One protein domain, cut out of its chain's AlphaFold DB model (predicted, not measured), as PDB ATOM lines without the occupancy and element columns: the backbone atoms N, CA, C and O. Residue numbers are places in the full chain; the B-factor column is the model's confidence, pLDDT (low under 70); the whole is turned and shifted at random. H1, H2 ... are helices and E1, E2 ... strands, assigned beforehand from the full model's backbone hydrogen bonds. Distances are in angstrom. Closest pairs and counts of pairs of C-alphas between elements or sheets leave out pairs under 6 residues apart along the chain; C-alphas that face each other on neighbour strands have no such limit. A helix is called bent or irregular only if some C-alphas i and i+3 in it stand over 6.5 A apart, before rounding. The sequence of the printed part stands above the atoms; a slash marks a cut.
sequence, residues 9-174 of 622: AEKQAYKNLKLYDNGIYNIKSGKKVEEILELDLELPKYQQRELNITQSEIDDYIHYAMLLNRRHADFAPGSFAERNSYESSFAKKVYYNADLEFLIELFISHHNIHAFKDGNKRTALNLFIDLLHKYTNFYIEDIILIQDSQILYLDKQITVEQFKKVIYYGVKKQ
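This is residues 9 to 174 of the 622 residues of the protein "Death-on-curing family protein" of Bacillus anthracis (UniProt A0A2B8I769). A helical hairpin, H5 and H6, forms the core, with a second helical hairpin, H7 and H8, on one side of it and the single helix H3 packed on H5 on the other side. H1 runs alongside H7, H2 crosses the second hairpin, H4 stands across the last part of H6, and a tiny two-stranded sheet of E1 and E2 lies near one end of both hairpins; in the loop before H4, residues 78 to 86 stick out, of which 86 belongs to H4. The printed part has 166 residues, with eight named helices and two named strands in the order H1 H2 H3 H4 H5 H6 E1 H7 H8 E2; the class is mostly helix, and the sheet, E1 - E2, is antiparallel. The whole is compact, with a radius of gyration of the C-alphas of 16.5 A and spans of 48 by 34 by 27 A.

The strands are E1, residues 138 to 140, and E2, residues 171 to 173, which ends at C-alpha 173 at (57.230, 66.371, 65.608). The longest helix is H5, residues 100 to 117, 25.7 A from C-alpha 100 at (49.357, 61.792, 64.348) to C-alpha 117. H6 is residues 121 to 135, 21.6 A; it is neither bent nor irregular, but only just, as C-alphas 121 and 124 are 6.0 A apart. H7 is residues 143 to 154, 16.6 A, and H8 is residues 160 to 170, 15.3 A. H3, residues 55 to 71, is 24.2 A long, and H4, residues 86 to 96, is 15.5 A. H1, residues 9 to 21, is 18.4 A long and begins at C-alpha 9 at (52.917, 72.828, 82.689); H2 is residues 30 to 37.

E1 and E2 are antiparallel neighbours at 146 degrees, with N 139 and O 172 at 2.7 A and N 172 and O 139 at 2.8 A, within hydrogen-bond range. The closest C-alphas of H6 and E1, those of Leu 132 and Phe 138, are 5.3 A apart. H5 and H6 form a hairpin and touch at a shallow tilt of 28 degrees, opposite ways, closest at the C-alphas of Ala 115 and Lys 121, 4.5 A. H7 and H8 form another hairpin, at a shallow tilt of 5 degrees, with the C-alphas of Ile 146 and Ile 167 closest at 5.9 A. H5 and H8 only just touch, with 3 pairs of C-alphas within 8 A, closest at Ile 104 and Lys 164, 7.0 A; H5 and H7 are near each other. Residues 57 to 64 of H3 touch H5 at a steep tilt of 48 degrees, the C-alphas of Tyr 61 and Ser 109 being closest at 5.0 A. H4 touches H6 about perpendicular, at 89 degrees, closest at the C-alphas of Lys 92 and Tyr 135, 4.8 A. H2 touches H8 about perpendicular, at 77 degrees, closest at the C-alphas of Leu 37 and Gln 162, 6.7 A. H1 touches H7 at a shallow tilt of 22 degrees, the same way, closest at the C-alphas of Ala 13 and Ile 144, 5.8 A. H1, H6 and H7 form an up and down bundle, each helix running against the one before it in the chain. Among the pairs that are apart are H3 and H8. Every O i to N i+4 pair is within hydrogen-bond range in H1, H2, H3, H7 and H8; the counts are 5 of 7 in H4, 13 of 14 in H5 and 10 of 11 in H6.

The two C-alphas farthest apart, those of Asp 40 and Glu 82, are 49.7 A apart. The printed part has no cut. The links H2 to H3, 17 residues, and H3 to H4, 14 residues, are long. The mean pLDDT of the printed part is 72.1; 58 residues are under 70, among them residues 44 to 52 and 65 to 98, and the mean of H4 is 44.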
ATOM      1  N   ALA A   9      54.131  72.676  83.483       81.75
ATOM      2  CA  ALA A   9      52.917  72.828  82.689       81.75
ATOM      3  C   ALA A   9      52.008  71.590  82.776       81.75
ATOM      4  O   ALA A   9      50.807  71.741  82.952       81.75
ATOM      5  N   GLU A  10      52.565  70.374  82.766       82.69
ATOM      6  CA  GLU A  10      51.797  69.132  82.972       82.69
ATOM      7  C   GLU A  10      51.171  69.058  84.361       82.69
ATOM      8  O   GLU A  10      49.981  68.783  84.498       82.69
ATOM      9  N   LYS A  11      51.951  69.364  85.407       84.25
ATOM     10  CA  LYS A  11      51.421  69.427  86.777       84.25
ATOM     11  C   LYS A  11      50.285  70.442  86.880       84.25
ATOM     12  O   LYS A  11      49.293  70.181  87.559       84.25
ATOM     13  N   GLN A  12      50.429  71.580  86.203       88.50
ATOM     14  CA  GLN A  12      49.409  72.616  86.175       88.50
ATOM     15  C   GLN A  12      48.168  72.176  85.387       88.50
ATOM     16  O   GLN A  12      47.072  72.350  85.904       88.50
ATOM     17  N   ALA A  13      48.314  71.540  84.222       88.38
ATOM     18  CA  ALA A  13      47.205  70.994  83.435       88.38
ATOM     19  C   ALA A  13      46.382  69.977  84.246       88.38
ATOM     20  O   ALA A  13      45.157  70.056  84.303       88.38
ATOM     21  N   TYR A  14      47.045  69.071  84.973       87.56
ATOM     22  CA  TYR A  14      46.349  68.115  85.844       87.56
ATOM     23  C   TYR A  14      45.634  68.790  87.014       87.56
ATOM     24  O   TYR A  14      44.548  68.358  87.409       87.56
ATOM     25  N   LYS A  15      46.234  69.844  87.577       86.31
ATOM     26  CA  LYS A  15      45.599  70.658  88.617       86.31
ATOM     27  C   LYS A  15      44.385  71.406  88.061       86.31
ATOM     28  O   LYS A  15      43.373  71.443  88.745       86.31
ATOM     29  N   ASN A  16      44.472  71.944  86.847       88.75
ATOM     30  CA  ASN A  16      43.383  72.641  86.166       88.75
ATOM     31  C   ASN A  16      42.192  71.711  85.932       88.75
ATOM     32  O   ASN A  16      41.095  72.045  86.356       88.75
ATOM     33  N   LEU A  17      42.419  70.515  85.375       84.94
ATOM     34  CA  LEU A  17      41.362  69.513  85.184       84.94
ATOM     35  C   LEU A  17      40.693  69.131  86.513       84.94
ATOM     36  O   LEU A  17      39.474  69.117  86.606       84.94
ATOM     37  N   LYS A  18      41.480  68.930  87.583       82.69
ATOM     38  CA  LYS A  18      40.930  68.669  88.924       82.69
ATOM     39  C   LYS A  18      40.131  69.859  89.475       82.69
ATOM     40  O   LYS A  18      39.151  69.667  90.182       82.69
ATOM     41  N   LEU A  19      40.580  71.091  89.239       80.88
ATOM     42  CA  LEU A  19      39.865  72.296  89.669       80.88
ATOM     43  C   LEU A  19      38.593  72.526  88.847       80.88
ATOM     44  O   LEU A  19      37.617  73.015  89.404       80.88
ATOM     45  N   TYR A  20      38.591  72.147  87.570       80.38
ATOM     46  CA  TYR A  20      37.407  72.160  86.716       80.38
ATOM     47  C   TYR A  20      36.333  71.206  87.249       80.38
ATOM     48  O   TYR A  20      35.194  71.632  87.404       80.38
ATOM     49  N   ASP A  21      36.703  69.990  87.672       74.25
ATOM     50  CA  ASP A  21      35.763  69.052  88.313       74.25
ATOM     51  C   ASP A  21      35.115  69.635  89.590       74.25
ATOM     52  O   ASP A  21      34.033  69.220  89.989       74.25
ATOM     53  N   ASN A  22      35.769  70.615  90.230       70.44
ATOM     54  CA  ASN A  22      35.262  71.331  91.404       70.44
ATOM     55  C   ASN A  22      34.625  72.697  91.066       70.44
ATOM     56  O   ASN A  22      34.309  73.455  91.978       70.44
ATOM     57  N   GLY A  23      34.482  73.046  89.782       68.25
ATOM     58  CA  GLY A  23      33.884  74.307  89.326       68.25
ATOM     59  C   GLY A  23      34.741  75.563  89.542       68.25
ATOM     60  O   GLY A  23      34.217  76.670  89.550       68.25
ATOM     61  N   ILE A  24      36.054  75.417  89.751       74.31
ATOM     62  CA  ILE A  24      36.954  76.517  90.167       74.31
ATOM     63  C   ILE A  24      37.846  77.017  89.016       74.31
ATOM     64  O   ILE A  24      38.457  78.083  89.108       74.31
ATOM     65  N   TYR A  25      37.977  76.248  87.937       82.44
ATOM     66  CA  TYR A  25      38.914  76.564  86.862       82.44
ATOM     67  C   TYR A  25      38.264  77.349  85.717       82.44
ATOM     68  O   TYR A  25      37.267  76.910  85.152       82.44
ATOM     69  N   ASN A  26      38.903  78.455  85.325       79.81
ATOM     70  CA  ASN A  26      38.569  79.221  84.125       79.81
ATOM     71  C   ASN A  26      39.565  78.904  83.005       79.81
ATOM     72  O   ASN A  26      40.776  78.908  83.247       79.81
ATOM     73  N   ILE A  27      39.049  78.699  81.790       83.56
ATOM     74  CA  ILE A  27      39.845  78.494  80.573       83.56
ATOM     75  C   ILE A  27      40.783  79.687  80.363       83.56
ATOM     76  O   ILE A  27      40.361  80.843  80.408       83.56
ATOM     77  N   LYS A  28      42.067  79.404  80.131       85.31
ATOM     78  CA  LYS A  28      43.122  80.417  79.975       85.31
ATOM     79  C   LYS A  28      43.488  80.648  78.517       85.31
ATOM     80  O   LYS A  28      43.829  81.767  78.147       85.31
ATOM     81  N   SER A  29      43.392  79.611  77.694       85.44
ATOM     82  CA  SER A  29      43.774  79.622  76.282       85.44
ATOM     83  C   SER A  29      42.606  79.943  75.339       85.44
ATOM     84  O   SER A  29      42.741  79.734  74.141       85.44
ATOM     85  N   GLY A  30      41.481  80.466  75.847       82.19
ATOM     86  CA  GLY A  30      40.250  80.717  75.078       82.19
ATOM     87  C   GLY A  30      40.480  81.524  73.798       82.19
ATOM     88  O   GLY A  30      40.229  81.015  72.715       82.19
ATOM     89  N   LYS A  31      41.095  82.706  73.916       83.31
ATOM     90  CA  LYS A  31      41.445  83.560  72.764       83.31
ATOM     91  C   LYS A  31      42.320  82.862  71.727       83.31
ATOM     92  O   LYS A  31      42.123  83.010  70.532       83.31
ATOM     93  N   LYS A  32      43.283  82.062  72.186       83.75
ATOM     94  CA  LYS A  32      44.171  81.310  71.294       83.75
ATOM     95  C   LYS A  32      43.406  80.213  70.549       83.75
ATOM     96  O   LYS A  32      43.728  79.916  69.407       83.75
ATOM     97  N   VAL A  33      42.398  79.608  71.180       85.06
ATOM     98  CA  VAL A  33      41.498  78.656  70.515       85.06
ATOM     99  C   VAL A  33      40.610  79.377  69.493       85.06
ATOM    100  O   VAL A  33      40.498  78.879  68.378       85.06
ATOM    101  N   GLU A  34      40.052  80.545  69.825       85.62
ATOM    102  CA  GLU A  34      39.289  81.395  68.887       85.62
ATOM    103  C   GLU A  34      40.121  81.736  67.645       85.62
ATOM    104  O   GLU A  34      39.676  81.519  66.523       85.62
ATOM    105  N   GLU A  35      41.370  82.170  67.841       82.31
ATOM    106  CA  GLU A  35      42.316  82.470  66.761       82.31
ATOM    107  C   GLU A  35      42.615  81.245  65.877       82.31
ATOM    108  O   GLU A  35      42.656  81.361  64.657       82.31
ATOM    109  N   ILE A  36      42.813  80.057  66.465       82.75
ATOM    110  CA  ILE A  36      43.095  78.818  65.711       82.75
ATOM    111  C   ILE A  36      41.868  78.352  64.913       82.75
ATOM    112  O   ILE A  36      41.994  77.767  63.827       82.75
ATOM    113  N   LEU A  37      40.676  78.531  65.478       83.06
ATOM    114  CA  LEU A  37      39.431  78.035  64.905       83.06
ATOM    115  C   LEU A  37      38.724  79.047  64.002       83.06
ATOM    116  O   LEU A  37      37.878  78.613  63.226       83.06
ATOM    117  N   GLU A  38      39.104  80.326  64.063       82.69
ATOM    118  CA  GLU A  38      38.448  81.451  63.380       82.69
ATOM    119  C   GLU A  38      36.964  81.572  63.767       82.69
ATOM    120  O   GLU A  38      36.082  81.704  62.920       82.69
ATOM    121  N   LEU A  39      36.680  81.473  65.069       82.19
ATOM    122  CA  LEU A  39      35.325  81.469  65.626       82.19
ATOM    123  C   LEU A  39      35.266  82.274  66.922       82.19
ATOM    124  O   LEU A  39      36.203  82.224  67.717       82.19
ATOM    125  N   ASP A  40      34.131  82.925  67.164       79.81
ATOM    126  CA  ASP A  40      33.825  83.550  68.451       79.81
ATOM    127  C   ASP A  40      33.314  82.480  69.422       79.81
ATOM    128  O   ASP A  40      32.285  81.842  69.173       79.81
ATOM    129  N   LEU A  41      34.032  82.257  70.525       77.50
ATOM    130  CA  LEU A  41      33.648  81.267  71.523       77.50
ATOM    131  C   LEU A  41      32.952  81.946  72.697       77.50
ATOM    132  O   LEU A  41      33.519  82.777  73.408       77.50
ATOM    133  N   GLU A  42      31.739  81.498  73.002       71.56
ATOM    134  CA  GLU A  42      31.154  81.790  74.303       71.56
ATOM    135  C   GLU A  42      31.851  80.929  75.356       71.56
ATOM    136  O   GLU A  42      31.533  79.753  75.550       71.56
ATOM    137  N   LEU A  43      32.840  81.515  76.038       70.19
ATOM    138  CA  LEU A  43      33.526  80.823  77.120       70.19
ATOM    139  C   LEU A  43      32.496  80.389  78.171       70.19
ATOM    140  O   LEU A  43      31.796  81.242  78.735       70.19
ATOM    141  N   PRO A  44      32.386  79.079  78.442       60.38
ATOM    142  CA  PRO A  44      31.303  78.556  79.248       60.38
ATOM    143  C   PRO A  44      31.362  79.157  80.655       60.38
ATOM    144  O   PRO A  44      32.376  79.078  81.349       60.38
ATOM    145  N   LYS A  45      30.243  79.744  81.099       58.81
ATOM    146  CA  LYS A  45      29.983  79.960  82.525       58.81
ATOM    147  C   LYS A  45      29.366  78.674  83.065       58.81
ATOM    148  O   LYS A  45      28.358  78.215  82.539       58.81
ATOM    149  N   TYR A  46      30.016  78.105  84.079       54.84
ATOM    150  CA  TYR A  46      29.729  76.806  84.696       54.84
ATOM    151  C   TYR A  46      28.254  76.357  84.635       54.84
ATOM    152  O   TYR A  46      27.370  77.025  85.172       54.84
ATOM    153  N   GLN A  47      28.015  75.171  84.063       53.00
ATOM    154  CA  GLN A  47      26.799  74.382  84.266       53.00
ATOM    155  C   GLN A  47      27.188  72.925  84.518       53.00
ATOM    156  O   GLN A  47      27.802  72.287  83.667       53.00
ATOM    157  N   GLN A  48      26.799  72.380  85.670       51.88
ATOM    158  CA  GLN A  48      26.872  70.943  85.916       51.88
ATOM    159  C   GLN A  48      25.872  70.257  84.975       51.88
ATOM    160  O   GLN A  48      24.663  70.386  85.156       51.88
ATOM    161  N   ARG A  49      26.366  69.592  83.930       54.03
ATOM    162  CA  ARG A  49      25.540  68.815  82.999       54.03
ATOM    163  C   ARG A  49      25.810  67.333  83.193       54.03
ATOM    164  O   ARG A  49      26.965  66.918  83.273       54.03
ATOM    165  N   GLU A  50      24.747  66.539  83.226       54.06
ATOM    166  CA  GLU A  50      24.864  65.104  82.987       54.06
ATOM    167  C   GLU A  50      25.242  64.904  81.521       54.06
ATOM    168  O   GLU A  50      24.549  65.350  80.604       54.06
ATOM    169  N   LEU A  51      26.398  64.290  81.308       58.59
ATOM    170  CA  LEU A  51      26.895  63.974  79.985       58.59
ATOM    171  C   LEU A  51      26.688  62.474  79.765       58.59
ATOM    172  O   LEU A  51      27.189  61.653  80.530       58.59
ATOM    173  N   ASN A  52      25.917  62.140  78.734       64.38
ATOM    174  CA  ASN A  52      25.560  60.765  78.402       64.38
ATOM    175  C   ASN A  52      26.525  60.210  77.355       64.38
ATOM    176  O   ASN A  52      26.793  60.887  76.364       64.38
ATOM    177  N   ILE A  53      26.982  58.973  77.561       71.44
ATOM    178  CA  ILE A  53      27.749  58.215  76.568       71.44
ATOM    179  C   ILE A  53      26.775  57.652  75.530       71.44
ATOM    180  O   ILE A  53      25.767  57.033  75.877       71.44
ATOM    181  N   THR A  54      27.086  57.846  74.258       79.50
ATOM    182  CA  THR A  54      26.354  57.267  73.131       79.50
ATOM    183  C   THR A  54      26.928  55.903  72.744       79.50
ATOM    184  O   THR A  54      28.104  55.617  72.963       79.50
ATOM    185  N   GLN A  55      26.112  55.052  72.115       77.69
ATOM    186  CA  GLN A  55      26.591  53.766  71.595       77.69
ATOM    187  C   GLN A  55      27.715  53.953  70.559       77.69
ATOM    188  O   GLN A  55      28.676  53.196  70.574       77.69
ATOM    189  N   SER A  56      27.648  55.012  69.743       76.56
ATOM    190  CA  SER A  56      28.696  55.351  68.769       76.56
ATOM    191  C   SER A  56      30.060  55.573  69.429       76.56
ATOM    192  O   SER A  56      31.064  55.083  68.932       76.56
ATOM    193  N   GLU A  57      30.114  56.259  70.575       74.94
ATOM    194  CA  GLU A  57      31.375  56.500  71.296       74.94
ATOM    195  C   GLU A  57      31.952  55.212  71.906       74.94
ATOM    196  O   GLU A  57      33.171  55.046  71.986       74.94
ATOM    197  N   ILE A  58      31.084  54.280  72.316       72.56
ATOM    198  CA  ILE A  58      31.487  52.939  72.763       72.56
ATOM    199  C   ILE A  58      32.072  52.151  71.590       72.56
ATOM    200  O   ILE A  58      33.127  51.530  71.738       72.56
ATOM    201  N   ASP A  59      31.413  52.201  70.435       67.62
ATOM    202  CA  ASP A  59      31.841  51.498  69.229       67.62
ATOM    203  C   ASP A  59      33.191  52.033  68.726       67.62
ATOM    204  O   ASP A  59      34.080  51.235  68.427       67.62
ATOM    205  N   ASP A  60      33.402  53.353  68.739       73.50
ATOM    206  CA  ASP A  60      34.680  53.985  68.383       73.50
ATOM    207  C   ASP A  60      35.808  53.559  69.331       73.50
ATOM    208  O   ASP A  60      36.900  53.184  68.897       73.50
ATOM    209  N   TYR A  61      35.554  53.551  70.642       74.38
ATOM    210  CA  TYR A  61      36.537  53.079  71.618       74.38
ATOM    211  C   TYR A  61      36.916  51.612  71.395       74.38
ATOM    212  O   TYR A  61      38.100  51.265  71.411       74.38
ATOM    213  N   ILE A  62      35.926  50.745  71.152       66.69
ATOM    214  CA  ILE A  62      36.158  49.334  70.822       66.69
ATOM    215  C   ILE A  62      36.929  49.221  69.504       66.69
ATOM    216  O   ILE A  62      37.878  48.440  69.426       66.69
ATOM    217  N   HIS A  63      36.584  50.016  68.491       70.81
ATOM    218  CA  HIS A  63      37.251  50.036  67.194       70.81
ATOM    219  C   HIS A  63      38.739  50.374  67.324       70.81
ATOM    220  O   HIS A  63      39.588  49.605  66.863       70.81
ATOM    221  N   TYR A  64      39.084  51.465  68.011       72.38
ATOM    222  CA  TYR A  64      40.482  51.847  68.210       72.38
ATOM    223  C   TYR A  64      41.226  50.873  69.129       72.38
ATOM    224  O   TYR A  64      42.394  50.576  68.870       72.38
ATOM    225  N   ALA A  65      40.559  50.277  70.124       62.81
ATOM    226  CA  ALA A  65      41.127  49.183  70.913       62.81
ATOM    227  C   ALA A  65      41.399  47.926  70.062       62.81
ATOM    228  O   ALA A  65      42.425  47.269  70.232       62.81
ATOM    229  N   MET A  66      40.523  47.598  69.107       60.12
ATOM    230  CA  MET A  66      40.714  46.496  68.159       60.12
ATOM    231  C   MET A  66      41.828  46.785  67.152       60.12
ATOM    232  O   MET A  66      42.607  45.884  66.851       60.12
ATOM    233  N   LEU A  67      41.929  48.011  66.632       63.34
ATOM    234  CA  LEU A  67      43.029  48.429  65.759       63.34
ATOM    235  C   LEU A  67      44.368  48.354  66.485       63.34
ATOM    236  O   LEU A  67      45.339  47.844  65.928       63.34
ATOM    237  N   LEU A  68      44.399  48.802  67.739       62.41
ATOM    238  CA  LEU A  68      45.539  48.656  68.629       62.41
ATOM    239  C   LEU A  68      45.875  47.167  68.793       62.41
ATOM    240  O   LEU A  68      46.973  46.761  68.438       62.41
ATOM    241  N   ASN A  69      44.911  46.315  69.145       54.31
ATOM    242  CA  ASN A  69      45.121  44.864  69.249       54.31
ATOM    243  C   ASN A  69      45.580  44.194  67.935       54.31
ATOM    244  O   ASN A  69      46.439  43.318  67.969       54.31
ATOM    245  N   ARG A  70      45.071  44.607  66.765       53.97
ATOM    246  CA  ARG A  70      45.518  44.103  65.447       53.97
ATOM    247  C   ARG A  70      46.930  44.546  65.105       53.97
ATOM    248  O   ARG A  70      47.714  43.749  64.609       53.97
ATOM    249  N   ARG A  71      47.281  45.802  65.383       52.88
ATOM    250  CA  ARG A  71      48.676  46.255  65.283       52.88
ATOM    251  C   ARG A  71      49.567  45.551  66.317       52.88
ATOM    252  O   ARG A  71      50.783  45.562  66.173       52.88
ATOM    253  N   HIS A  72      48.960  44.898  67.310       51.09
ATOM    254  CA  HIS A  72      49.599  44.072  68.323       51.09
ATOM    255  C   HIS A  72      49.555  42.542  68.059       51.09
ATOM    256  O   HIS A  72      49.802  41.793  68.998       51.09
ATOM    257  N   ALA A  73      49.255  42.063  66.841       39.72
ATOM    258  CA  ALA A  73      48.789  40.696  66.503       39.72
ATOM    259  C   ALA A  73      49.597  39.438  66.940       39.72
ATOM    260  O   ALA A  73      49.220  38.339  66.546       39.72
ATOM    261  N   ASP A  74      50.604  39.537  67.806       43.50
ATOM    262  CA  ASP A  74      51.052  38.403  68.639       43.50
ATOM    263  C   ASP A  74      50.282  38.315  69.983       43.50
ATOM    264  O   ASP A  74      50.571  37.467  70.827       43.50
ATOM    265  N   PHE A  75      49.299  39.194  70.223       38.03
ATOM    266  CA  PHE A  75      48.541  39.249  71.475       38.03
ATOM    267  C   PHE A  75      47.232  38.440  71.413       38.03
ATOM    268  O   PHE A  75      46.310  38.775  70.670       38.03
ATOM    269  N   ALA A  76      47.130  37.397  72.244       38.25
ATOM    270  CA  ALA A  76      45.913  36.604  72.427       38.25
ATOM    271  C   ALA A  76      44.947  37.296  73.420       38.25
ATOM    272  O   ALA A  76      45.315  37.494  74.585       38.25
ATOM    273  N   PRO A  77      43.704  37.643  73.024       32.47
ATOM    274  CA  PRO A  77      42.734  38.265  73.925       32.47
ATOM    275  C   PRO A  77      42.458  37.381  75.152       32.47
ATOM    276  O   PRO A  77      42.114  36.212  75.010       32.47
ATOM    277  N   GLY A  78      42.599  37.937  76.361       38.81
ATOM    278  CA  GLY A  78      42.324  37.239  77.628       38.81
ATOM    279  C   GLY A  78      43.551  36.713  78.384       38.81
ATOM    280  O   GLY A  78      43.410  36.285  79.526       38.81
ATOM    281  N   SER A  79      44.754  36.801  77.809       36.81
ATOM    282  CA  SER A  79      46.010  36.546  78.527       36.81
ATOM    283  C   SER A  79      46.692  37.870  78.873       36.81
ATOM    284  O   SER A  79      47.239  38.537  78.000       36.81
ATOM    285  N   PHE A  80      46.659  38.281  80.143       38.62
ATOM    286  CA  PHE A  80      47.426  39.445  80.595       38.62
ATOM    287  C   PHE A  80      48.923  39.113  80.540       38.62
ATOM    288  O   PHE A  80      49.393  38.256  81.287       38.62
ATOM    289  N   ALA A  81      49.671  39.778  79.659       38.31
ATOM    290  CA  ALA A  81      51.123  39.658  79.626       38.31
ATOM    291  C   ALA A  81      51.741  40.251  80.905       38.31
ATOM    292  O   ALA A  81      51.277  41.264  81.437       38.31
ATOM    293  N   GLU A  82      52.800  39.619  81.415       41.22
ATOM    294  CA  GLU A  82      53.528  40.158  82.559       41.22
ATOM    295  C   GLU A  82      54.224  41.480  82.214       41.22
ATOM    296  O   GLU A  82      54.773  41.684  81.133       41.22
ATOM    297  N   ARG A  83      54.252  42.366  83.212       37.84
ATOM    298  CA  ARG A  83      54.531  43.809  83.143       37.84
ATOM    299  C   ARG A  83      55.903  44.242  82.589       37.84
ATOM    300  O   ARG A  83      56.208  45.431  82.668       37.84
ATOM    301  N   ASN A  84      56.770  43.345  82.105       40.97
ATOM    302  CA  ASN A  84      58.175  43.669  81.841       40.97
ATOM    303  C   ASN A  84      58.740  43.209  80.477       40.97
ATOM    304  O   ASN A  84      58.925  42.035  80.176       40.97
ATOM    305  N   SER A  85      59.217  44.225  79.747       40.25
ATOM    306  CA  SER A  85      60.224  44.257  78.666       40.25
ATOM    307  C   SER A  85      59.808  43.950  77.221       40.25
ATOM    308  O   SER A  85      60.266  44.680  76.334       40.25
ATOM    309  N   TYR A  86      58.919  42.987  76.956       38.53
ATOM    310  CA  TYR A  86      58.488  42.692  75.578       38.53
ATOM    311  C   TYR A  86      57.532  43.774  75.038       38.53
ATOM    312  O   TYR A  86      57.799  44.382  74.000       38.53
ATOM    313  N   GLU A  87      56.524  44.159  75.832       41.03
ATOM    314  CA  GLU A  87      55.566  45.227  75.493       41.03
ATOM    315  C   GLU A  87      56.246  46.572  75.211       41.03
ATOM    316  O   GLU A  87      55.835  47.310  74.326       41.03
ATOM    317  N   SER A  88      57.333  46.900  75.915       37.50
ATOM    318  CA  SER A  88      58.018  48.191  75.748       37.50
ATOM    319  C   SER A  88      58.837  48.295  74.459       37.50
ATOM    320  O   SER A  88      59.084  49.405  73.993       37.50
ATOM    321  N   SER A  89      59.297  47.169  73.908       37.06
ATOM    322  CA  SER A  89      60.073  47.137  72.658       37.06
ATOM    323  C   SER A  89      59.156  47.015  71.439       37.06
ATOM    324  O   SER A  89      59.461  47.559  70.382       37.06
ATOM    325  N   PHE A  90      58.011  46.356  71.614       39.72
ATOM    326  CA  PHE A  90      57.014  46.129  70.578       39.72
ATOM    327  C   PHE A  90      56.019  47.296  70.440       39.72
ATOM    328  O   PHE A  90      55.828  47.782  69.329       39.72
ATOM    329  N   ALA A  91      55.525  47.875  71.545       43.88
ATOM    330  CA  ALA A  91      54.763  49.132  71.516       43.88
ATOM    331  C   ALA A  91      55.568  50.262  70.853       43.88
ATOM    332  O   ALA A  91      55.020  51.062  70.103       43.88
ATOM    333  N   LYS A  92      56.897  50.286  71.039       42.59
ATOM    334  CA  LYS A  92      57.768  51.202  70.289       42.59
ATOM    335  C   LYS A  92      57.646  51.009  68.780       42.59
ATOM    336  O   LYS A  92      57.502  52.003  68.101       42.59
ATOM    337  N   LYS A  93      57.655  49.788  68.239       45.38
ATOM    338  CA  LYS A  93      57.504  49.583  66.784       45.38
ATOM    339  C   LYS A  93      56.107  49.963  66.277       45.38
ATOM    340  O   LYS A  93      55.999  50.542  65.204       45.38
ATOM    341  N   VAL A  94      55.064  49.677  67.058       52.09
ATOM    342  CA  VAL A  94      53.661  49.920  66.676       52.09
ATOM    343  C   VAL A  94      53.301  51.408  66.644       52.09
ATOM    344  O   VAL A  94      52.642  51.852  65.708       52.09
ATOM    345  N   TYR A  95      53.726  52.187  67.643       54.81
ATOM    346  CA  TYR A  95      53.379  53.611  67.718       54.81
ATOM    347  C   TYR A  95      54.428  54.535  67.086       54.81
ATOM    348  O   TYR A  95      54.093  55.669  66.760       54.81
ATOM    349  N   TYR A  96      55.677  54.095  66.882       50.38
ATOM    350  CA  TYR A  96      56.728  54.974  66.339       50.38
ATOM    351  C   TYR A  96      56.433  55.420  64.909       50.38
ATOM    352  O   TYR A  96      56.691  56.575  64.568       50.38
ATOM    353  N   ASN A  97      55.821  54.529  64.126       52.03
ATOM    354  CA  ASN A  97      55.369  54.787  62.760       52.03
ATOM    355  C   ASN A  97      53.881  55.169  62.683       52.03
ATOM    356  O   ASN A  97      53.344  55.274  61.586       52.03
ATOM    357  N   ALA A  98      53.189  55.322  63.818       64.62
ATOM    358  CA  ALA A  98      51.798  55.750  63.795       64.62
ATOM    359  C   ALA A  98      51.719  57.227  63.392       64.62
ATOM    360  O   ALA A  98      52.437  58.071  63.941       64.62
ATOM    361  N   ASP A  99      50.837  57.532  62.445       73.25
ATOM    362  CA  ASP A  99      50.487  58.907  62.114       73.25
ATOM    363  C   ASP A  99      49.848  59.625  63.318       73.25
ATOM    364  O   ASP A  99      49.359  59.022  64.281       73.25
ATOM    365  N   LEU A 100      49.912  60.957  63.286       79.12
ATOM    366  CA  LEU A 100      49.357  61.792  64.348       79.12
ATOM    367  C   LEU A 100      47.829  61.671  64.425       79.12
ATOM    368  O   LEU A 100      47.273  61.767  65.515       79.12
ATOM    369  N   GLU A 101      47.174  61.431  63.293       80.81
ATOM    370  CA  GLU A 101      45.724  61.289  63.188       80.81
ATOM    371  C   GLU A 101      45.215  60.118  64.036       80.81
ATOM    372  O   GLU A 101      44.434  60.326  64.959       80.81
ATOM    373  N   PHE A 102      45.764  58.916  63.854       81.88
ATOM    374  CA  PHE A 102      45.441  57.735  64.655       81.88
ATOM    375  C   PHE A 102      45.644  57.967  66.158       81.88
ATOM    376  O   PHE A 102      44.842  57.521  66.981       81.88
ATOM    377  N   LEU A 103      46.719  58.663  66.537       85.75
ATOM    378  CA  LEU A 103      47.020  58.960  67.940       85.75
ATOM    379  C   LEU A 103      46.000  59.929  68.552       85.75
ATOM    380  O   LEU A 103      45.664  59.796  69.732       85.75
ATOM    381  N   ILE A 104      45.511  60.889  67.764       88.62
ATOM    382  CA  ILE A 104      44.462  61.830  68.167       88.62
ATOM    383  C   ILE A 104      43.120  61.112  68.292       88.62
ATOM    384  O   ILE A 104      42.439  61.288  69.298       88.62
ATOM    385  N   GLU A 105      42.763  60.260  67.336       87.12
ATOM    386  CA  GLU A 105      41.517  59.491  67.382       87.12
ATOM    387  C   GLU A 105      41.469  58.526  68.577       87.12
ATOM    388  O   GLU A 105      40.466  58.427  69.294       87.12
ATOM    389  N   LEU A 106      42.592  57.865  68.872       85.88
ATOM    390  CA  LEU A 106      42.737  57.041  70.069       85.88
ATOM    391  C   LEU A 106      42.599  57.877  71.351       85.88
ATOM    392  O   LEU A 106      41.988  57.433  72.322       85.88
ATOM    393  N   PHE A 107      43.150  59.092  71.372       89.75
ATOM    394  CA  PHE A 107      42.997  60.000  72.506       89.75
ATOM    395  C   PHE A 107      41.546  60.449  72.697       89.75
ATOM    396  O   PHE A 107      41.057  60.391  73.824       89.75
ATOM    397  N   ILE A 108      40.857  60.857  71.629       89.31
ATOM    398  CA  ILE A 108      39.466  61.329  71.677       89.31
ATOM    399  C   ILE A 108      38.533  60.197  72.104       89.31
ATOM    400  O   ILE A 108      37.775  60.368  73.055       89.31
ATOM    401  N   SER A 109      38.633  59.018  71.487       84.19
ATOM    402  CA  SER A 109      37.811  57.860  71.867       84.19
ATOM    403  C   SER A 109      38.051  57.439  73.323       84.19
ATOM    404  O   SER A 109      37.106  57.208  74.076       84.19
ATOM    405  N   HIS A 110      39.309  57.414  73.779       83.94
ATOM    406  CA  HIS A 110      39.631  57.119  75.176       83.94
ATOM    407  C   HIS A 110      39.140  58.213  76.135       83.94
ATOM    408  O   HIS A 110      38.661  57.919  77.234       83.94
ATOM    409  N   HIS A 111      39.215  59.479  75.724       85.12
ATOM    410  CA  HIS A 111      38.646  60.599  76.462       85.12
ATOM    411  C   HIS A 111      37.131  60.462  76.610       85.12
ATOM    412  O   HIS A 111      36.638  60.562  77.734       85.12
ATOM    413  N   ASN A 112      36.429  60.124  75.529       82.88
ATOM    414  CA  ASN A 112      34.976  59.973  75.485       82.88
ATOM    415  C   ASN A 112      34.440  58.761  76.248       82.88
ATOM    416  O   ASN A 112      33.235  58.612  76.381       82.88
ATOM    417  N   ILE A 113      35.296  57.891  76.777       77.88
ATOM    418  CA  ILE A 113      34.873  56.831  77.699       77.88
ATOM    419  C   ILE A 113      35.233  57.193  79.136       77.88
ATOM    420  O   ILE A 113      34.384  57.126  80.025       77.88
ATOM    421  N   HIS A 114      36.471  57.616  79.394       70.69
ATOM    422  CA  HIS A 114      36.943  57.847  80.763       70.69
ATOM    423  C   HIS A 114      36.451  59.166  81.363       70.69
ATOM    424  O   HIS A 114      36.131  59.224  82.546       70.69
ATOM    425  N   ALA A 115      36.278  60.220  80.563       68.44
ATOM    426  CA  ALA A 115      35.716  61.475  81.061       68.44
ATOM    427  C   ALA A 115      34.307  61.316  81.662       68.44
ATOM    428  O   ALA A 115      33.898  62.193  82.428       68.44
ATOM    429  N   PHE A 116      33.610  60.219  81.337       64.19
ATOM    430  CA  PHE A 116      32.233  59.936  81.737       64.19
ATOM    431  C   PHE A 116      32.092  58.696  82.634       64.19
ATOM    432  O   PHE A 116      31.335  58.738  83.597       64.19
ATOM    433  N   LYS A 117      32.833  57.605  82.379       55.16
ATOM    434  CA  LYS A 117      32.707  56.342  83.135       55.16
ATOM    435  C   LYS A 117      33.291  56.408  84.547       55.16
ATOM    436  O   LYS A 117      32.744  55.801  85.461       55.16
ATOM    437  N   ASP A 118      34.413  57.105  84.723       57.16
ATOM    438  CA  ASP A 118      35.090  57.262  86.020       57.16
ATOM    439  C   ASP A 118      35.292  58.740  86.413       57.16
ATOM    440  O   ASP A 118      35.897  59.038  87.444       57.16
ATOM    441  N   GLY A 119      34.776  59.667  85.590       60.78
ATOM    442  CA  GLY A 119      34.909  61.115  85.761       60.78
ATOM    443  C   GLY A 119      36.344  61.627  85.617       60.78
ATOM    444  O   GLY A 119      36.611  62.803  85.862       60.78
ATOM    445  N   ASN A 120      37.306  60.781  85.233       68.25
ATOM    446  CA  ASN A 120      38.721  61.104  85.329       68.25
ATOM    447  C   ASN A 120      39.298  61.538  83.979       68.25
ATOM    448  O   ASN A 120      40.061  60.829  83.319       68.25
ATOM    449  N   LYS A 121      39.015  62.789  83.611       75.38
ATOM    450  CA  LYS A 121      39.485  63.450  82.373       75.38
ATOM    451  C   LYS A 121      41.017  63.437  82.218       75.38
ATOM    452  O   LYS A 121      41.543  63.466  81.105       75.38
ATOM    453  N   ARG A 122      41.744  63.317  83.337       81.31
ATOM    454  CA  ARG A 122      43.214  63.229  83.393       81.31
ATOM    455  C   ARG A 122      43.752  61.917  82.824       81.31
ATOM    456  O   ARG A 122      44.868  61.916  82.318       81.31
ATOM    457  N   THR A 123      42.998  60.819  82.899       77.00
ATOM    458  CA  THR A 123      43.438  59.498  82.412       77.00
ATOM    459  C   THR A 123      43.736  59.538  80.915       77.00
ATOM    460  O   THR A 123      44.797  59.088  80.491       77.00
ATOM    461  N   ALA A 124      42.862  60.174  80.133       81.25
ATOM    462  CA  ALA A 124      43.054  60.320  78.694       81.25
ATOM    463  C   ALA A 124      44.242  61.217  78.342       81.25
ATOM    464  O   ALA A 124      45.055  60.856  77.495       81.25
ATOM    465  N   LEU A 125      44.391  62.350  79.038       85.81
ATOM    466  CA  LEU A 125      45.528  63.241  78.818       85.81
ATOM    467  C   LEU A 125      46.853  62.547  79.188       85.81
ATOM    468  O   LEU A 125      47.825  62.651  78.446       85.81
ATOM    469  N   ASN A 126      46.877  61.773  80.281       82.38
ATOM    470  CA  ASN A 126      48.025  60.950  80.670       82.38
ATOM    471  C   ASN A 126      48.380  59.922  79.594       82.38
ATOM    472  O   ASN A 126      49.553  59.800  79.243       82.38
ATOM    473  N   LEU A 127      47.384  59.194  79.076       81.50
ATOM    474  CA  LEU A 127      47.589  58.200  78.025       81.50
ATOM    475  C   LEU A 127      48.186  58.852  76.775       81.50
ATOM    476  O   LEU A 127      49.192  58.368  76.266       81.50
ATOM    477  N   PHE A 128      47.619  59.969  76.322       85.81
ATOM    478  CA  PHE A 128      48.104  60.692  75.148       85.81
ATOM    479  C   PHE A 128      49.544  61.181  75.334       85.81
ATOM    480  O   PHE A 128      50.407  60.938  74.495       85.81
ATOM    481  N   ILE A 129      49.845  61.784  76.484       82.94
ATOM    482  CA  ILE A 129      51.195  62.236  76.842       82.94
ATOM    483  C   ILE A 129      52.198  61.081  76.861       82.94
ATOM    484  O   ILE A 129      53.327  61.232  76.381       82.94
ATOM    485  N   ASP A 130      51.812  59.951  77.451       74.50
ATOM    486  CA  ASP A 130      52.653  58.765  77.531       74.50
ATOM    487  C   ASP A 130      52.889  58.160  76.148       74.50
ATOM    488  O   ASP A 130      54.032  57.813  75.847       74.50
ATOM    489  N   LEU A 131      51.853  58.084  75.307       75.12
ATOM    490  CA  LEU A 131      51.951  57.625  73.925       75.12
ATOM    491  C   LEU A 131      52.932  58.488  73.140       75.12
ATOM    492  O   LEU A 131      53.952  57.973  72.673       75.12
ATOM    493  N   LEU A 132      52.679  59.801  73.086       79.00
ATOM    494  CA  LEU A 132      53.494  60.721  72.301       79.00
ATOM    495  C   LEU A 132      54.963  60.676  72.738       79.00
ATOM    496  O   LEU A 132      55.860  60.500  71.915       79.00
ATOM    497  N   HIS A 133      55.216  60.741  74.047       69.31
ATOM    498  CA  HIS A 133      56.574  60.805  74.577       69.31
ATOM    499  C   HIS A 133      57.334  59.473  74.526       69.31
ATOM    500  O   HIS A 133      58.541  59.465  74.284       69.31
ATOM    501  N   LYS A 134      56.692  58.347  74.860       62.19
ATOM    502  CA  LYS A 134      57.406  57.066  75.007       62.19
ATOM    503  C   LYS A 134      57.560  56.333  73.686       62.19
ATOM    504  O   LYS A 134      58.515  55.562  73.552       62.19
ATOM    505  N   TYR A 135      56.618  56.529  72.770       63.56
ATOM    506  CA  TYR A 135      56.468  55.624  71.646       63.56
ATOM    507  C   TYR A 135      56.359  56.309  70.287       63.56
ATOM    508  O   TYR A 135      56.326  55.584  69.308       63.56
ATOM    509  N   THR A 136      56.355  57.644  70.189       68.75
ATOM    510  CA  THR A 136      56.186  58.347  68.901       68.75
ATOM    511  C   THR A 136      57.269  59.396  68.660       68.75
ATOM    512  O   THR A 136      57.979  59.806  69.580       68.75
ATOM    513  N   ASN A 137      57.333  59.888  67.422       67.12
ATOM    514  CA  ASN A 137      58.132  61.045  67.029       67.12
ATOM    515  C   ASN A 137      57.414  62.380  67.278       67.12
ATOM    516  O   ASN A 137      57.758  63.355  66.629       67.12
ATOM    517  N   PHE A 138      56.429  62.473  68.170       78.31
ATOM    518  CA  PHE A 138      55.701  63.713  68.461       78.31
ATOM    519  C   PHE A 138      55.882  64.160  69.921       78.31
ATOM    520  O   PHE A 138      56.164  63.361  70.813       78.31
ATOM    521  N   TYR A 139      55.764  65.458  70.179       81.62
ATOM    522  CA  TYR A 139      55.739  66.063  71.506       81.62
ATOM    523  C   TYR A 139      54.657  67.139  71.573       81.62
ATOM    524  O   TYR A 139      54.306  67.753  70.568       81.62
ATOM    525  N   ILE A 140      54.133  67.374  72.772       84.69
ATOM    526  CA  ILE A 140      53.161  68.439  73.021       84.69
ATOM    527  C   ILE A 140      53.924  69.748  73.225       84.69
ATOM    528  O   ILE A 140      54.740  69.846  74.141       84.69
ATOM    529  N   GLU A 141      53.665  70.738  72.376       83.44
ATOM    530  CA  GLU A 141      54.226  72.086  72.501       83.44
ATOM    531  C   GLU A 141      53.483  72.894  73.568       83.44
ATOM    532  O   GLU A 141      54.114  73.547  74.399       83.44
ATOM    533  N   ASP A 142      52.151  72.809  73.583       87.69
ATOM    534  CA  ASP A 142      51.301  73.572  74.497       87.69
ATOM    535  C   ASP A 142      50.224  72.678  75.121       87.69
ATOM    536  O   ASP A 142      49.125  72.490  74.600       87.69
ATOM    537  N   ILE A 143      50.558  72.100  76.273       90.75
ATOM    538  CA  ILE A 143      49.655  71.200  76.995       90.75
ATOM    539  C   ILE A 143      48.450  71.924  77.600       90.75
ATOM    540  O   ILE A 143      47.397  71.310  77.758       90.75
ATOM    541  N   ILE A 144      48.576  73.212  77.931       92.31
ATOM    542  CA  ILE A 144      47.468  73.986  78.505       92.31
ATOM    543  C   ILE A 144      46.428  74.268  77.421       92.31
ATOM    544  O   ILE A 144      45.239  74.131  77.679       92.31
ATOM    545  N   LEU A 145      46.860  74.563  76.192       92.19
ATOM    546  CA  LEU A 145      45.971  74.671  75.033       92.19
ATOM    547  C   LEU A 145      45.187  73.373  74.767       92.19
ATOM    548  O   LEU A 145      43.970  73.414  74.579       92.19
ATOM    549  N   ILE A 146      45.860  72.217  74.788       92.44
ATOM    550  CA  ILE A 146      45.199  70.911  74.602       92.44
ATOM    551  C   ILE A 146      44.226  70.624  75.757       92.44
ATOM    552  O   ILE A 146      43.109  70.170  75.537       92.44
ATOM    553  N   GLN A 147      44.619  70.927  76.995       93.12
ATOM    554  CA  GLN A 147      43.767  70.749  78.171       93.12
ATOM    555  C   GLN A 147      42.544  71.682  78.171       93.12
ATOM    556  O   GLN A 147      41.467  71.275  78.599       93.12
ATOM    557  N   ASP A 148      42.680  72.934  77.738       91.81
ATOM    558  CA  ASP A 148      41.563  73.885  77.698       91.81
ATOM    559  C   ASP A 148      40.588  73.557  76.559       91.81
ATOM    560  O   ASP A 148      39.375  73.614  76.751       91.81
ATOM    561  N   SER A 149      41.095  73.132  75.399       90.62
ATOM    562  CA  SER A 149      40.246  72.639  74.305       90.62
ATOM    563  C   SER A 149      39.532  71.331  74.655       90.62
ATOM    564  O   SER A 149      38.377  71.160  74.281       90.62
ATOM    565  N   GLN A 150      40.150  70.465  75.466       90.69
ATOM    566  CA  GLN A 150      39.490  69.286  76.034       90.69
ATOM    567  C   GLN A 150      38.259  69.669  76.878       90.69
ATOM    568  O   GLN A 150      37.236  68.994  76.809       90.69
ATOM    569  N   ILE A 151      38.328  70.763  77.648       88.25
ATOM    570  CA  ILE A 151      37.183  71.275  78.420       88.25
ATOM    571  C   ILE A 151      36.099  71.830  77.489       88.25
ATOM    572  O   ILE A 151      34.938  71.450  77.614       88.25
ATOM    573  N   LEU A 152      36.471  72.677  76.525       88.19
ATOM    574  CA  LEU A 152      35.524  73.244  75.553       88.19
ATOM    575  C   LEU A 152      34.781  72.160  74.762       88.19
ATOM    576  O   LEU A 152      33.591  72.301  74.480       88.19
ATOM    577  N   TYR A 153      35.477  71.074  74.419       89.06
ATOM    578  CA  TYR A 153      34.893  69.928  73.735       89.06
ATOM    579  C   TYR A 153      33.872  69.195  74.619       89.06
ATOM    580  O   TYR A 153      32.757  68.928  74.175       89.06
ATOM    581  N   LEU A 154      34.201  68.947  75.893       83.44
ATOM    582  CA  LEU A 154      33.271  68.349  76.860       83.44
ATOM    583  C   LEU A 154      32.012  69.197  77.078       83.44
ATOM    584  O   LEU A 154      30.913  68.652  77.187       83.44
ATOM    585  N   ASP A 155      32.172  70.519  77.096       81.19
ATOM    586  CA  ASP A 155      31.069  71.474  77.228       81.19
ATOM    587  C   ASP A 155      30.272  71.658  75.923       81.19
ATOM    588  O   ASP A 155      29.301  72.418  75.891       81.19
ATOM    589  N   LYS A 156      30.640  70.934  74.854       83.38
ATOM    590  CA  LYS A 156      30.038  70.995  73.510       83.38
ATOM    591  C   LYS A 156      30.100  72.385  72.868       83.38
ATOM    592  O   LYS A 156      29.275  72.704  72.017       83.38
ATOM    593  N   GLN A 157      31.081  73.196  73.264       86.44
ATOM    594  CA  GLN A 157      31.343  74.514  72.676       86.44
ATOM    595  C   GLN A 157      32.125  74.411  71.366       86.44
ATOM    596  O   GLN A 157      32.029  75.281  70.506       86.44
ATOM    597  N   ILE A 158      32.890  73.331  71.207       89.06
ATOM    598  CA  ILE A 158      33.575  72.996  69.963       89.06
ATOM    599  C   ILE A 158      33.205  71.579  69.531       89.06
ATOM    600  O   ILE A 158      32.987  70.685  70.348       89.06
ATOM    601  N   THR A 159      33.137  71.380  68.222       89.88
ATOM    602  CA  THR A 159      32.934  70.079  67.580       89.88
ATOM    603  C   THR A 159      34.185  69.205  67.693       89.88
ATOM    604  O   THR A 159      35.283  69.689  67.976       89.88
ATOM    605  N   VAL A 160      34.039  67.906  67.418       87.50
ATOM    606  CA  VAL A 160      35.173  66.968  67.398       87.50
ATOM    607  C   VAL A 160      36.244  67.384  66.379       87.50
ATOM    608  O   VAL A 160      37.429  67.365  66.696       87.50
ATOM    609  N   GLU A 161      35.843  67.863  65.200       85.94
ATOM    610  CA  GLU A 161      36.767  68.311  64.150       85.94
ATOM    611  C   GLU A 161      37.538  69.573  64.554       85.94
ATOM    612  O   GLU A 161      38.748  69.686  64.342       85.94
ATOM    613  N   GLN A 162      36.867  70.508  65.226       88.19
ATOM    614  CA  GLN A 162      37.523  71.682  65.802       88.19
ATOM    615  C   GLN A 162      38.501  71.285  66.914       88.19
ATOM    616  O   GLN A 162      39.616  71.803  66.967       88.19
ATOM    617  N   PHE A 163      38.138  70.325  67.767       93.00
ATOM    618  CA  PHE A 163      39.041  69.827  68.800       93.00
ATOM    619  C   PHE A 163      40.299  69.183  68.195       93.00
ATOM    620  O   PHE A 163      41.413  69.531  68.595       93.00
ATOM    621  N   LYS A 164      40.146  68.342  67.161       86.56
ATOM    622  CA  LYS A 164      41.273  67.784  66.390       86.56
ATOM    623  C   LYS A 164      42.185  68.889  65.856       86.56
ATOM    624  O   LYS A 164      43.397  68.817  66.058       86.56
ATOM    625  N   LYS A 165      41.623  69.947  65.252       83.31
ATOM    626  CA  LYS A 165      42.384  71.099  64.722       83.31
ATOM    627  C   LYS A 165      43.267  71.754  65.794       83.31
ATOM    628  O   LYS A 165      44.433  72.050  65.530       83.31
ATOM    629  N   VAL A 166      42.757  71.924  67.015       87.31
ATOM    630  CA  VAL A 166      43.543  72.478  68.134       87.31
ATOM    631  C   VAL A 166      44.653  71.519  68.579       87.31
ATOM    632  O   VAL A 166      45.771  71.963  68.848       87.31
ATOM    633  N   ILE A 167      44.396  70.207  68.615       88.94
ATOM    634  CA  ILE A 167      45.421  69.213  68.972       88.94
ATOM    635  C   ILE A 167      46.529  69.166  67.910       88.94
ATOM    636  O   ILE A 167      47.706  69.189  68.271       88.94
ATOM    637  N   TYR A 168      46.183  69.187  66.619       80.06
ATOM    638  CA  TYR A 168      47.159  69.285  65.527       80.06
ATOM    639  C   TYR A 168      48.049  70.525  65.655       80.06
ATOM    640  O   TYR A 168      49.250  70.460  65.398       80.06
ATOM    641  N   TYR A 169      47.484  71.650  66.097       83.50
ATOM    642  CA  TYR A 169      48.253  72.863  66.354       83.50
ATOM    643  C   TYR A 169      49.209  72.704  67.549       83.50
ATOM    644  O   TYR A 169      50.378  73.096  67.461       83.50
ATOM    645  N   GLY A 170      48.716  72.118  68.648       82.00
ATOM    646  CA  GLY A 170      49.423  71.966  69.926       82.00
ATOM    647  C   GLY A 170      50.437  70.817  69.997       82.00
ATOM    648  O   GLY A 170      51.182  70.729  70.978       82.00
ATOM    649  N   VAL A 171      50.492  69.947  68.987       85.00
ATOM    650  CA  VAL A 171      51.449  68.836  68.878       85.00
ATOM    651  C   VAL A 171      52.466  69.114  67.767       85.00
ATOM    652  O   VAL A 171      52.131  69.569  66.677       85.00
ATOM    653  N   LYS A 172      53.743  68.826  68.029       78.25
ATOM    654  CA  LYS A 172      54.855  68.990  67.082       78.25
ATOM    655  C   LYS A 172      55.641  67.695  66.945       78.25
ATOM    656  O   LYS A 172      55.705  66.894  67.867       78.25
ATOM    657  N   LYS A 173      56.298  67.491  65.805       71.56
ATOM    658  CA  LYS A 173      57.230  66.371  65.608       71.56
ATOM    659  C   LYS A 173      58.519  66.621  66.410       71.56
ATOM    660  O   LYS A 173      59.105  67.695  66.292       71.56
ATOM    661  N   GLN A 174      58.933  65.659  67.237       62.50
ATOM    662  CA  GLN A 174      60.199  65.624  67.967       62.50
ATOM    663  C   GLN A 174      61.356  65.903  67.018       62.50
ATOM    664  O   GLN A 174      61.391  65.437  65.878       62.50
TER     665      GLN A 174